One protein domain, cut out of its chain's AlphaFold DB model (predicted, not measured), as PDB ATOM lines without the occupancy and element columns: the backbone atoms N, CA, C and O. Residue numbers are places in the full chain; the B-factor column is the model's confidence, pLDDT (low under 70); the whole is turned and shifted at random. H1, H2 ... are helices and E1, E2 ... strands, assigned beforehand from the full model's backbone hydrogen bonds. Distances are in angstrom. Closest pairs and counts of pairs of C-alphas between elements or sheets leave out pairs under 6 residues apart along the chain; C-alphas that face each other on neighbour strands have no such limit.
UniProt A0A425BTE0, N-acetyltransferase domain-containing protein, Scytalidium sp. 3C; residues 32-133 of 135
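Overview. This is residues 32 to 133 of the 135 residues of the protein "N-acetyltransferase domain-containing protein" of Scytalidium sp. 3C (UniProt A0A425BTE0). A twisted five-stranded sheet, curled like part of a barrel, wraps round its one helix, H1; long E1, E2 and E3 make most of it, with short E4 and E5 along one side. The loop between E1 and E2 lies at one end of the longest axis, and the long loop of residues 110 to 128 reaches away from the sheet. The printed part has 102 residues, with one named helix and five named strands that follow along the chain as E1, E2, E3, H1, E4, E5; the mixed sheet runs E1, E2, E3, E4, E5. The class is mixed, helices and strands, and the whole is loose, with a radius of gyration of the C-alphas of 17.2 A and spans of 57 by 41 by 22 A.

Arrangement. E1, residues 32 to 40, and E2, residues 50 to 60, form an antiparallel hairpin, with N 34 and O 57 within hydrogen-bond range at 2.9 A. E2 bends by 61 degrees at residue 54. E3, residues 70 to 78, forms a hairpin with E2, N 58 to O 74 being 2.9 A; E1, E2 and E3 are a meander, each strand the antiparallel neighbour of the one before. H1, residues 87 to 101, is on one face of the sheet, making two layers; its closest C-alphas to E2 are Leu 91 and Val 57, 6.4 A. Every O i to N i+4 pair in H1 is within hydrogen-bond range. E4, residues 106 to 109, is parallel to E3, with N 71 and O 106 at 2.9 A; E3, H1 and E4 are a strand-helix-strand unit, two parallel neighbours joined through a helix, with a right-handed crossover. E5, residues 129 to 132, forms an antiparallel hairpin with E4, N 107 to O 131 being 2.9 A.

Along the chain. E1 begins at C-alpha 32 (189.437, 199.722, 191.122) and is 25.3 A long; E2 is 28.8 A, E3 24.1 A and H1 21.4 A. E4 and E5 have four residues each, and E5 ends at C-alpha 132 (173.615, 192.314, 198.121).

Size, cuts and confidence. The C-alphas farthest apart, Glu 45 and Thr 66, are 57.6 A apart. The printed part has no cut; the link E4 to E5 is long. pLDDT is under 70 at residues 41 to 49, 109 to 115, 117 to 119 and 124 to 127.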
ATOM      1  N   ILE A  32     188.836 200.799 191.913       96.25
ATOM      2  CA  ILE A  32     189.437 199.722 191.122       96.25
ATOM      3  C   ILE A  32     188.878 199.789 189.706       96.25
ATOM      4  O   ILE A  32     187.674 199.939 189.517       96.25
ATOM      5  N   ILE A  33     189.758 199.692 188.708       95.88
ATOM      6  CA  ILE A  33     189.406 199.735 187.286       95.88
ATOM      7  C   ILE A  33     189.734 198.378 186.674       95.88
ATOM      8  O   ILE A  33     190.885 197.938 186.700       95.88
ATOM      9  N   ILE A  34     188.732 197.718 186.098       96.69
ATOM     10  CA  ILE A  34     188.875 196.406 185.467       96.69
ATOM     11  C   ILE A  34     188.718 196.590 183.962       96.69
ATOM     12  O   ILE A  34     187.650 196.972 183.489       96.69
ATOM     13  N   GLY A  35     189.777 196.303 183.205       96.00
ATOM     14  CA  GLY A  35     189.768 196.322 181.743       96.00
ATOM     15  C   GLY A  35     189.708 194.913 181.158       96.00
ATOM     16  O   GLY A  35     190.483 194.040 181.545       96.00
ATOM     17  N   ALA A  36     188.823 194.693 180.187       95.56
ATOM     18  CA  ALA A  36     188.810 193.478 179.381       95.56
ATOM     19  C   ALA A  36     189.515 193.722 178.047       95.56
ATOM     20  O   ALA A  36     189.093 194.582 177.272       95.56
ATOM     21  N   THR A  37     190.545 192.929 177.756       94.44
ATOM     22  CA  THR A  37     191.301 193.014 176.503       94.44
ATOM     23  C   THR A  37     191.215 191.732 175.691       94.44
ATOM     24  O   THR A  37     191.233 190.645 176.268       94.44
ATOM     25  N   ILE A  38     191.216 191.849 174.366       89.88
ATOM     26  CA  ILE A  38     191.413 190.724 173.447       89.88
ATOM     27  C   ILE A  38     192.788 190.827 172.791       89.88
ATOM     28  O   ILE A  38     193.245 191.925 172.472       89.88
ATOM     29  N   ALA A  39     193.466 189.696 172.609       85.50
ATOM     30  CA  ALA A  39     194.690 189.663 171.824       85.50
ATOM     31  C   ALA A  39     194.326 189.748 170.337       85.50
ATOM     32  O   ALA A  39     193.492 188.978 169.859       85.50
ATOM     33  N   LYS A  40     194.954 190.668 169.612       76.00
ATOM     34  CA  LYS A  40     194.954 190.670 168.155       76.00
ATOM     35  C   LYS A  40     196.128 189.826 167.685       76.00
ATOM     36  O   LYS A  40     197.280 190.136 167.972       76.00
ATOM     37  N   THR A  41     195.833 188.762 166.958       62.09
ATOM     38  CA  THR A  41     196.817 188.078 166.122       62.09
ATOM     39  C   THR A  41     196.847 188.777 164.772       62.09
ATOM     40  O   THR A  41     195.880 188.708 164.019       62.09
ATOM     41  N   SER A  42     197.937 189.483 164.476       61.16
ATOM     42  CA  SER A  42     198.252 189.894 163.109       61.16
ATOM     43  C   SER A  42     198.805 188.687 162.348       61.16
ATOM     44  O   SER A  42     199.707 188.017 162.850       61.16
ATOM     45  N   GLU A  43     198.292 188.408 161.153       54.88
ATOM     46  CA  GLU A  43     198.890 187.414 160.257       54.88
ATOM     47  C   GLU A  43     200.273 187.913 159.789       54.88
ATOM     48  O   GLU A  43     200.370 188.935 159.110       54.88
ATOM     49  N   GLY A  44     201.350 187.230 160.202       57.94
ATOM     50  CA  GLY A  44     202.739 187.534 159.827       57.94
ATOM     51  C   GLY A  44     203.775 187.051 160.856       57.94
ATOM     52  O   GLY A  44     203.474 186.937 162.042       57.94
ATOM     53  N   GLU A  45     205.009 186.775 160.410       52.31
ATOM     54  CA  GLU A  45     206.100 186.122 161.176       52.31
ATOM     55  C   GLU A  45     206.640 186.917 162.386       52.31
ATOM     56  O   GLU A  45     207.486 186.430 163.131       52.31
ATOM     57  N   GLN A  46     206.122 188.118 162.644       51.47
ATOM     58  CA  GLN A  46     206.446 188.934 163.816       51.47
ATOM     59  C   GLN A  46     205.155 189.313 164.541       51.47
ATOM     60  O   GLN A  46     204.708 190.458 164.522       51.47
ATOM     61  N   ALA A  47     204.524 188.313 165.157       52.00
ATOM     62  CA  ALA A  47     203.301 188.489 165.927       52.00
ATOM     63  C   ALA A  47     203.579 189.290 167.212       52.00
ATOM     64  O   ALA A  47     203.801 188.732 168.287       52.00
ATOM     65  N   ILE A  48     203.543 190.619 167.117       53.38
ATOM     66  CA  ILE A  48     203.341 191.468 168.290       53.38
ATOM     67  C   ILE A  48     201.888 191.255 168.714       53.38
ATOM     68  O   ILE A  48     200.963 191.628 167.996       53.38
ATOM     69  N   SER A  49     201.676 190.632 169.874       59.19
ATOM     70  CA  SER A  49     200.340 190.454 170.444       59.19
ATOM     71  C   SER A  49     199.810 191.799 170.953       59.19
ATOM     72  O   SER A  49     199.889 192.102 172.148       59.19
ATOM     73  N   GLU A  50     199.307 192.640 170.052       77.62
ATOM     74  CA  GLU A  50     198.616 193.865 170.436       77.62
ATOM     75  C   GLU A  50     197.337 193.486 171.200       77.62
ATOM     76  O   GLU A  50     196.587 192.598 170.790       77.62
ATOM     77  N   ARG A  51     197.081 194.130 172.342       85.69
ATOM     78  CA  ARG A  51     195.853 193.923 173.115       85.69
ATOM     79  C   ARG A  51     194.889 195.070 172.854       85.69
ATOM     80  O   ARG A  51     195.199 196.218 173.149       85.69
ATOM     81  N   GLU A  52     193.706 194.761 172.337       90.94
ATOM     82  CA  GLU A  52     192.634 195.745 172.161       90.94
ATOM     83  C   GLU A  52     191.728 195.755 173.390       90.94
ATOM     84  O   GLU A  52     191.265 194.706 173.835       90.94
ATOM     85  N   LEU A  53     191.452 196.943 173.933       93.25
ATOM     86  CA  LEU A  53     190.507 197.131 175.030       93.25
ATOM     87  C   LEU A  53     189.063 197.019 174.515       93.25
ATOM     88  O   LEU A  53     188.588 197.850 173.741       93.25
ATOM     89  N   CYS A  54     188.345 195.997 174.972       95.31
ATOM     90  CA  CYS A  54     186.993 195.667 174.517       95.31
ATOM     91  C   CYS A  54     185.900 196.151 175.476       95.31
ATOM     92  O   CYS A  54     184.746 196.306 175.070       95.31
ATOM     93  N   GLY A  55     186.236 196.379 176.743       96.06
ATOM     94  CA  GLY A  55     185.308 196.877 177.749       96.06
ATOM     95  C   GLY A  55     185.995 197.175 179.071       96.06
ATOM     96  O   GLY A  55     187.153 196.809 179.270       96.06
ATOM     97  N   MET A  56     185.274 197.841 179.962       97.00
ATOM     98  CA  MET A  56     185.737 198.174 181.301       97.00
ATOM     99  C   MET A  56     184.576 198.252 182.290       97.00
ATOM    100  O   MET A  56     183.420 198.396 181.887       97.00
ATOM    101  N   VAL A  57     184.904 198.168 183.571       96.06
ATOM    102  CA  VAL A  57     184.022 198.531 184.679       96.06
ATOM    103  C   VAL A  57     184.867 199.066 185.830       96.06
ATOM    104  O   VAL A  57     186.025 198.670 185.985       96.06
ATOM    105  N   GLU A  58     184.301 199.964 186.623       95.62
ATOM    106  CA  GLU A  58     184.954 200.553 187.783       95.62
ATOM    107  C   GLU A  58     184.165 200.248 189.058       95.62
ATOM    108  O   GLU A  58     182.934 200.295 189.066       95.62
ATOM    109  N   LEU A  59     184.892 199.964 190.136       95.62
ATOM    110  CA  LEU A  59     184.367 199.870 191.492       95.62
ATOM    111  C   LEU A  59     184.827 201.100 192.277       95.62
ATOM    112  O   LEU A  59     186.022 201.252 192.533       95.62
ATOM    113  N   GLY A  60     183.891 201.970 192.644       94.19
ATOM    114  CA  GLY A  60     184.110 203.066 193.584       94.19
ATOM    115  C   GLY A  60     183.999 202.575 195.026       94.19
ATOM    116  O   GLY A  60     183.092 201.817 195.364       94.19
ATOM    117  N   MET A  61     184.929 202.997 195.878       93.38
ATOM    118  CA  MET A  61     185.001 202.613 197.291       93.38
ATOM    119  C   MET A  61     185.236 203.849 198.164       93.38
ATOM    120  O   MET A  61     186.329 204.024 198.711       93.38
ATOM    121  N   PRO A  62     184.247 204.754 198.266       82.75
ATOM    122  CA  PRO A  62     184.393 205.947 199.085       82.75
ATOM    123  C   PRO A  62     184.603 205.578 200.561       82.75
ATOM    124  O   PRO A  62     183.982 204.654 201.092       82.75
ATOM    125  N   GLU A  63     185.475 206.324 201.237       82.50
ATOM    126  CA  GLU A  63     185.610 206.249 202.690       82.50
ATOM    127  C   GLU A  63     184.380 206.896 203.322       82.50
ATOM    128  O   GLU A  63     184.112 208.082 203.127       82.50
ATOM    129  N   THR A  64     183.586 206.094 204.028       81.50
ATOM    130  CA  THR A  64     182.391 206.566 204.727       81.50
ATOM    131  C   THR A  64     182.291 205.867 206.075       81.50
ATOM    132  O   THR A  64     182.460 204.651 206.153       81.50
ATOM    133  N   ASP A  65     181.969 206.620 207.128       82.31
ATOM    134  CA  ASP A  65     181.842 206.063 208.481       82.31
ATOM    135  C   ASP A  65     180.617 205.147 208.610       82.31
ATOM    136  O   ASP A  65     180.640 204.128 209.296       82.31
ATOM    137  N   THR A  66     179.527 205.491 207.919       86.06
ATOM    138  CA  THR A  66     178.231 204.803 208.043       86.06
ATOM    139  C   THR A  66     177.952 203.794 206.928       86.06
ATOM    140  O   THR A  66     176.912 203.134 206.947       86.06
ATOM    141  N   GLY A  67     178.826 203.676 205.926       85.12
ATOM    142  CA  GLY A  67     178.630 202.793 204.774       85.12
ATOM    143  C   GLY A  67     179.899 202.152 204.206       85.12
ATOM    144  O   GLY A  67     179.954 201.989 202.987       85.12
ATOM    145  N   PRO A  68     180.901 201.749 205.014       88.75
ATOM    146  CA  PRO A  68     182.160 201.214 204.486       88.75
ATOM    147  C   PRO A  68     181.969 199.902 203.707       88.75
ATOM    148  O   PRO A  68     182.754 199.578 202.830       88.75
ATOM    149  N   PHE A  69     180.887 199.165 203.952       89.56
ATOM    150  CA  PHE A  69     180.541 197.946 203.217       89.56
ATOM    151  C   PHE A  69     179.934 198.207 201.823       89.56
ATOM    152  O   PHE A  69     179.581 197.255 201.125       89.56
ATOM    153  N   ARG A  70     179.745 199.471 201.416       90.62
ATOM    154  CA  ARG A  70     179.160 199.827 200.115       90.62
ATOM    155  C   ARG A  70     180.234 200.018 199.050       90.62
ATOM    156  O   ARG A  70     181.298 200.561 199.337       90.62
ATOM    157  N   GLY A  71     179.919 199.606 197.827       92.19
ATOM    158  CA  GLY A  71     180.704 199.893 196.631       92.19
ATOM    159  C   GLY A  71     179.821 200.413 195.501       92.19
ATOM    160  O   GLY A  71     178.692 199.952 195.321       92.19
ATOM    161  N   ASP A  72     180.338 201.362 194.731       92.06
ATOM    162  CA  ASP A  72     179.628 201.964 193.604       92.06
ATOM    163  C   ASP A  72     180.057 201.288 192.301       92.06
ATOM    164  O   ASP A  72     181.248 201.217 191.990       92.06
ATOM    165  N   VAL A  73     179.094 200.798 191.517       92.31
ATOM    166  CA  VAL A  73     179.383 200.274 190.174       92.31
ATOM    167  C   VAL A  73     179.330 201.427 189.187       92.31
ATOM    168  O   VAL A  73     178.266 201.985 188.914       92.31
ATOM    169  N   GLU A  74     180.476 201.766 188.611       91.12
ATOM    170  CA  GLU A  74     180.605 202.882 187.687       91.12
ATOM    171  C   GLU A  74     181.188 202.443 186.340       91.12
ATOM    172  O   GLU A  74     181.894 201.444 186.226       91.12
ATOM    173  N   MET A  75     180.905 203.219 185.291       90.25
ATOM    174  CA  MET A  75     181.584 203.121 183.992       90.25
ATOM    175  C   MET A  75     181.588 201.713 183.354       90.25
ATOM    176  O   MET A  75     182.499 201.383 182.595       90.25
ATOM    177  N   LEU A  76     180.554 200.891 183.597       93.12
ATOM    178  CA  LEU A  76     180.376 199.611 182.900       93.12
ATOM    179  C   LEU A  76     180.125 199.864 181.410       93.12
ATOM    180  O   LEU A  76     179.015 200.191 180.981       93.12
ATOM    181  N   MET A  77     181.163 199.680 180.606       94.88
ATOM    182  CA  MET A  77     181.142 199.978 179.182       94.88
ATOM    183  C   MET A  77     181.726 198.821 178.388       94.88
ATOM    184  O   MET A  77     182.753 198.246 178.730       94.88
ATOM    185  N   VAL A  78     181.084 198.503 177.267       96.12
ATOM    186  CA  VAL A  78     181.585 197.530 176.296       96.12
ATOM    187  C   VAL A  78     181.552 198.165 174.915       96.12
ATOM    188  O   VAL A  78     180.533 198.746 174.509       96.12
ATOM    189  N   SER A  79     182.665 198.046 174.191       94.69
ATOM    190  CA  SER A  79     182.785 198.486 172.804       94.69
ATOM    191  C   SER A  79     181.696 197.821 171.951       94.69
ATOM    192  O   SER A  79     181.487 196.612 172.091       94.69
ATOM    193  N   PRO A  80     180.990 198.560 171.070       94.25
ATOM    194  CA  PRO A  80     179.891 198.022 170.266       94.25
ATOM    195  C   PRO A  80     180.208 196.709 169.543       94.25
ATOM    196  O   PRO A  80     179.356 195.825 169.519       94.25
ATOM    197  N   LYS A  81     181.445 196.550 169.051       92.56
ATOM    198  CA  LYS A  81     181.929 195.341 168.357       92.56
ATOM    199  C   LYS A  81     181.850 194.069 169.210       92.56
ATOM    200  O   LYS A  81     181.683 192.982 168.676       92.56
ATOM    201  N   TYR A  82     181.952 194.211 170.531       93.25
ATOM    202  CA  TYR A  82     182.062 193.106 171.484       93.25
ATOM    203  C   TYR A  82     180.823 192.982 172.397       93.25
ATOM    204  O   TYR A  82     180.798 192.186 173.340       93.25
ATOM    205  N   ARG A  83     179.755 193.750 172.131       93.62
ATOM    206  CA  ARG A  83     178.479 193.654 172.869       93.62
ATOM    207  C   ARG A  83     177.748 192.358 172.536       93.62
ATOM    208  O   ARG A  83     177.994 191.756 171.506       93.62
ATOM    209  N   ARG A  84     176.825 191.940 173.411       93.31
ATOM    210  CA  ARG A  84     175.998 190.718 173.262       93.31
ATOM    211  C   ARG A  84     176.766 189.384 173.273       93.31
ATOM    212  O   ARG A  84     176.147 188.345 173.122       93.31
ATOM    213  N   HIS A  85     178.059 189.405 173.596       92.94
ATOM    214  CA  HIS A  85     178.904 188.214 173.777       92.94
ATOM    215  C   HIS A  85     179.151 187.867 175.261       92.94
ATOM    216  O   HIS A  85     180.111 187.186 175.609       92.94
ATOM    217  N   GLY A  86     178.331 188.398 176.178       93.25
ATOM    218  CA  GLY A  86     178.474 188.164 177.622       93.25
ATOM    219  C   GLY A  86     179.638 188.904 178.300       93.25
ATOM    220  O   GLY A  86     179.872 188.688 179.485       93.25
ATOM    221  N   LEU A  87     180.348 189.800 177.601       95.06
ATOM    222  CA  LEU A  87     181.517 190.495 178.159       95.06
ATOM    223  C   LEU A  87     181.180 191.366 179.380       95.06
ATOM    224  O   LEU A  87     181.866 191.282 180.390       95.06
ATOM    225  N   ALA A  88     180.085 192.135 179.325       92.56
ATOM    226  CA  ALA A  88     179.622 192.936 180.465       92.56
ATOM    227  C   ALA A  88     179.304 192.065 181.692       92.56
ATOM    228  O   ALA A  88     179.622 192.436 182.814       92.56
ATOM    229  N   LYS A  89     178.737 190.871 181.472       93.88
ATOM    230  CA  LYS A  89     178.453 189.901 182.536       93.88
ATOM    231  C   LYS A  89     179.746 189.398 183.187       93.88
ATOM    232  O   LYS A  89     179.820 189.340 184.405       93.88
ATOM    233  N   LYS A  90     180.774 189.089 182.386       95.75
ATOM    234  CA  LYS A  90     182.100 188.693 182.894       95.75
ATOM    235  C   LYS A  90     182.779 189.817 183.683       95.75
ATOM    236  O   LYS A  90     183.340 189.548 184.737       95.75
ATOM    237  N   LEU A  91     182.696 191.058 183.194       96.69
ATOM    238  CA  LEU A  91     183.203 192.238 183.904       96.69
ATOM    239  C   LEU A  91     182.511 192.412 185.261       96.69
ATOM    240  O   LEU A  91     183.194 192.575 186.263       96.69
ATOM    241  N   MET A  92     181.181 192.297 185.306       95.69
ATOM    242  CA  MET A  92     180.422 192.374 186.558       95.69
ATOM    243  C   MET A  92     180.773 191.254 187.534       95.69
ATOM    244  O   MET A  92     180.964 191.535 188.708       95.69
ATOM    245  N   TYR A  93     180.930 190.009 187.073       95.12
ATOM    246  CA  TYR A  93     181.368 188.925 187.956       95.12
ATOM    247  C   TYR A  93     182.748 189.175 188.551       95.12
ATOM    248  O   TYR A  93     182.933 188.967 189.746       95.12
ATOM    249  N   LYS A  94     183.700 189.672 187.749       97.12
ATOM    250  CA  LYS A  94     185.022 189.999 188.284       97.12
ATOM    251  C   LYS A  94     184.969 191.178 189.258       97.12
ATOM    252  O   LYS A  94     185.702 191.185 190.240       97.12
ATOM    253  N   LEU A  95     184.097 192.153 189.003       96.31
ATOM    254  CA  LEU A  95     183.869 193.264 189.922       96.31
ATOM    255  C   LEU A  95     183.267 192.791 191.247       96.31
ATOM    256  O   LEU A  95     183.706 193.257 192.286       96.31
ATOM    257  N   GLU A  96     182.296 191.878 191.223       94.81
ATOM    258  CA  GLU A  96     181.674 191.317 192.431       94.81
ATOM    259  C   GLU A  96     182.678 190.519 193.277       94.81
ATOM    260  O   GLU A  96     182.690 190.657 194.496       94.81
ATOM    261  N   GLU A  97     183.550 189.736 192.634       96.31
ATOM    262  CA  GLU A  97     184.648 189.016 193.295       96.31
ATOM    263  C   GLU A  97     185.590 189.989 194.022       96.31
ATOM    264  O   GLU A  97     185.805 189.863 195.224       96.31
ATOM    265  N   ILE A  98     186.075 191.017 193.318       96.44
ATOM    266  CA  ILE A  98     186.973 192.028 193.895       96.44
ATOM    267  C   ILE A  98     186.260 192.858 194.974       96.44
ATOM    268  O   ILE A  98     186.859 193.210 195.985       96.44
ATOM    269  N   ALA A  99     184.976 193.170 194.787       94.75
ATOM    270  CA  ALA A  99     184.191 193.887 195.784       94.75
ATOM    271  C   ALA A  99     184.157 193.118 197.110       94.75
ATOM    272  O   ALA A  99     184.403 193.711 198.157       94.75
ATOM    273  N   LEU A 100     183.934 191.801 197.065       94.88
ATOM    274  CA  LEU A 100     183.976 190.948 198.252       94.88
ATOM    275  C   LEU A 100     185.368 190.915 198.901       94.88
ATOM    276  O   LEU A 100     185.455 191.029 200.123       94.88
ATOM    277  N   GLU A 101     186.438 190.811 198.106       95.31
ATOM    278  CA  GLU A 101     187.827 190.858 198.597       95.31
ATOM    279  C   GLU A 101     188.142 192.171 199.335       95.31
ATOM    280  O   GLU A 101     188.830 192.165 200.354       95.31
ATOM    281  N   GLU A 102     187.580 193.290 198.870       94.19
ATOM    282  CA  GLU A 102     187.740 194.624 199.464       94.19
ATOM    283  C   GLU A 102     186.681 194.946 200.544       94.19
ATOM    284  O   GLU A 102     186.521 196.103 200.952       94.19
ATOM    285  N   GLY A 103     185.923 193.943 201.005       92.44
ATOM    286  CA  GLY A 103     184.925 194.084 202.075       92.44
ATOM    287  C   GLY A 103     183.659 194.850 201.675       92.44
ATOM    288  O   GLY A 103     182.915 195.327 202.537       92.44
ATOM    289  N   ARG A 104     183.396 194.988 200.373       92.94
ATOM    290  CA  ARG A 104     182.229 195.678 199.808       92.94
ATOM    291  C   ARG A 104     181.137 194.661 199.498       92.94
ATOM    292  O   ARG A 104     181.185 193.943 198.506       92.94
ATOM    293  N   THR A 105     180.130 194.603 200.362       89.69
ATOM    294  CA  THR A 105     179.056 193.603 200.298       89.69
ATOM    295  C   THR A 105     177.759 194.133 199.695       89.69
ATOM    296  O   THR A 105     176.875 193.342 199.379       89.69
ATOM    297  N   LEU A 106     177.606 195.454 199.567       86.94
ATOM    298  CA  LEU A 106     176.438 196.077 198.944       86.94
ATOM    299  C   LEU A 106     176.882 196.927 197.756       86.94
ATOM    300  O   LEU A 106     177.496 197.978 197.940       86.94
ATOM    301  N   LEU A 107     176.536 196.489 196.550       83.50
ATOM    302  CA  LEU A 107     176.784 197.252 195.332       83.50
ATOM    303  C   LEU A 107     175.576 198.122 195.001       83.50
ATOM    304  O   LEU A 107     174.452 197.616 194.987       83.50
ATOM    305  N   VAL A 108     175.795 199.406 194.722       80.06
ATOM    306  CA  VAL A 108     174.734 200.371 194.385       80.06
ATOM    307  C   VAL A 108     175.015 201.090 193.061       80.06
ATOM    308  O   VAL A 108     176.168 201.273 192.669       80.06
ATOM    309  N   GLY A 109     173.945 201.488 192.366       62.03
ATOM    310  CA  GLY A 109     174.007 202.222 191.099       62.03
ATOM    311  C   GLY A 109     173.040 203.414 191.021       62.03
ATOM    312  O   GLY A 109     171.856 203.216 190.778       62.03
ATOM    313  N   VAL A 110     173.623 204.621 191.153       63.72
ATOM    314  CA  VAL A 110     173.232 205.994 190.706       63.72
ATOM    315  C   VAL A 110     171.976 206.698 191.305       63.72
ATOM    316  O   VAL A 110     171.039 206.070 191.781       63.72
ATOM    317  N   VAL A 111     172.030 208.051 191.303       53.19
ATOM    318  CA  VAL A 111     171.252 209.100 192.023       53.19
ATOM    319  C   VAL A 111     170.142 209.757 191.146       53.19
ATOM    320  O   VAL A 111     170.299 209.812 189.926       53.19
ATOM    321  N   PRO A 112     169.031 210.289 191.710       46.31
ATOM    322  CA  PRO A 112     167.985 211.026 190.965       46.31
ATOM    323  C   PRO A 112     168.459 212.360 190.342       46.31
ATOM    324  O   PRO A 112     169.340 213.018 190.894       46.31
ATOM    325  N   ASN A 113     167.870 212.771 189.202       52.81
ATOM    326  CA  ASN A 113     168.286 213.930 188.372       52.81
ATOM    327  C   ASN A 113     169.778 213.958 187.975       52.81
ATOM    328  O   ASN A 113     170.355 215.016 187.719       52.81
ATOM    329  N   TYR A 114     170.427 212.796 187.944       58.72
ATOM    330  CA  TYR A 114     171.869 212.711 187.733       58.72
ATOM    331  C   TYR A 114     172.264 212.705 186.250       58.72
ATOM    332  O   TYR A 114     173.360 213.137 185.891       58.72
ATOM    333  N   GLY A 115     171.388 212.203 185.374       56.62
ATOM    334  CA  GLY A 115     171.656 212.095 183.944       56.62
ATOM    335  C   GLY A 115     171.213 213.337 183.179       56.62
ATOM    336  O   GLY A 115     170.098 213.811 183.357       56.62
ATOM    337  N   ILE A 116     172.061 213.822 182.273       70.50
ATOM    338  CA  ILE A 116     171.672 214.789 181.242       70.50
ATOM    339  C   ILE A 116     171.659 214.047 179.913       70.50
ATOM    340  O   ILE A 116     172.679 213.473 179.518       70.50
ATOM    341  N   VAL A 117     170.533 214.073 179.203       68.06
ATOM    342  CA  VAL A 117     170.471 213.547 177.835       68.06
ATOM    343  C   VAL A 117     171.414 214.385 176.966       68.06
ATOM    344  O   VAL A 117     171.160 215.577 176.783       68.06
ATOM    345  N   PRO A 118     172.477 213.809 176.372       60.00
ATOM    346  CA  PRO A 118     173.503 214.601 175.685       60.00
ATOM    347  C   PRO A 118     172.967 215.446 174.521       60.00
ATOM    348  O   PRO A 118     173.561 216.459 174.156       60.00
ATOM    349  N   ASN A 119     171.843 215.027 173.935       64.75
ATOM    350  CA  ASN A 119     171.260 215.653 172.754       64.75
ATOM    351  C   ASN A 119     170.216 216.730 173.084       64.75
ATOM    352  O   ASN A 119     170.129 217.708 172.340       64.75
ATOM    353  N   THR A 120     169.436 216.556 174.157       76.62
ATOM    354  CA  THR A 120     168.324 217.456 174.524       76.62
ATOM    355  C   THR A 120     168.656 218.352 175.716       76.62
ATOM    356  O   THR A 120     168.060 219.414 175.851       76.62
ATOM    357  N   GLY A 121     169.643 217.985 176.541       71.69
ATOM    358  CA  GLY A 121     169.980 218.708 177.769       71.69
ATOM    359  C   GLY A 121     168.985 218.480 178.909       71.69
ATOM    360  O   GLY A 121     169.143 219.071 179.973       71.69
ATOM    361  N   GLU A 122     167.978 217.633 178.698       79.81
ATOM    362  CA  GLU A 122     166.971 217.314 179.705       79.81
ATOM    363  C   GLU A 122     167.571 216.463 180.819       79.81
ATOM    364  O   GLU A 122     168.369 215.548 180.569       79.81
ATOM    365  N   LEU A 123     167.155 216.771 182.047       73.38
ATOM    366  CA  LEU A 123     167.406 215.922 183.197       73.38
ATOM    367  C   LEU A 123     166.565 214.660 183.058       73.38
ATOM    368  O   LEU A 123     165.362 214.726 182.806       73.38
ATOM    369  N   VAL A 124     167.213 213.515 183.220       65.44
ATOM    370  CA  VAL A 124     166.547 212.218 183.255       65.44
ATOM    371  C   VAL A 124     166.893 211.500 184.545       65.44
ATOM    372  O   VAL A 124     168.036 211.525 185.016       65.44
ATOM    373  N   ASP A 125     165.883 210.839 185.099       57.53
ATOM    374  CA  ASP A 125     166.056 209.973 186.250       57.53
ATOM    375  C   ASP A 125     166.901 208.757 185.861       57.53
ATOM    376  O   ASP A 125     166.662 208.086 184.853       57.53
ATOM    377  N   GLY A 126     167.922 208.473 186.668       58.88
ATOM    378  CA  GLY A 126     168.661 207.223 186.582       58.88
ATOM    379  C   GLY A 126     167.832 206.085 187.176       58.88
ATOM    380  O   GLY A 126     167.205 206.246 188.220       58.88
ATOM    381  N   ALA A 127     167.833 204.920 186.531       62.84
ATOM    382  CA  ALA A 127     167.272 203.714 187.129       62.84
ATOM    383  C   ALA A 127     168.212 203.187 188.227       62.84
ATOM    384  O   ALA A 127     169.404 203.001 187.976       62.84
ATOM    385  N   TYR A 128     167.661 202.935 189.419       71.44
ATOM    386  CA  TYR A 128     168.403 202.434 190.575       71.44
ATOM    387  C   TYR A 128     168.473 200.907 190.576       71.44
ATOM    388  O   TYR A 128     167.450 200.223 190.493       71.44
ATOM    389  N   PHE A 129     169.683 200.379 190.736       75.00
ATOM    390  CA  PHE A 129     169.917 198.958 190.965       75.00
ATOM    391  C   PHE A 129     170.825 198.792 192.178       75.00
ATOM    392  O   PHE A 129     171.769 199.559 192.370       75.00
ATOM    393  N   TYR A 130     170.555 197.770 192.983       82.06
ATOM    394  CA  TYR A 130     171.469 197.331 194.026       82.06
ATOM    395  C   TYR A 130     171.578 195.814 194.024       82.06
ATOM    396  O   TYR A 130     170.667 195.111 193.577       82.06
ATOM    397  N   LYS A 131     172.706 195.316 194.525       84.38
ATOM    398  CA  LYS A 131     172.930 193.889 194.729       84.38
ATOM    399  C   LYS A 131     173.627 193.665 196.064       84.38
ATOM    400  O   LYS A 131     174.674 194.250 196.326       84.38
ATOM    401  N   ASP A 132     173.022 192.821 196.888       86.00
ATOM    402  CA  ASP A 132     173.615 192.314 198.121       86.00
ATOM    403  C   ASP A 132     174.429 191.053 197.806       86.00
ATOM    404  O   ASP A 132     173.937 190.153 197.122       86.00
ATOM    405  N   LEU A 133     175.678 191.013 198.262       88.69
ATOM    406  CA  LEU A 133     176.617 189.919 198.012       88.69
ATOM    407  C   LEU A 133     176.743 188.948 199.203       88.69
ATOM    408  O   LEU A 133     177.584 188.059 199.159       88.69
TER     409      LEU A 133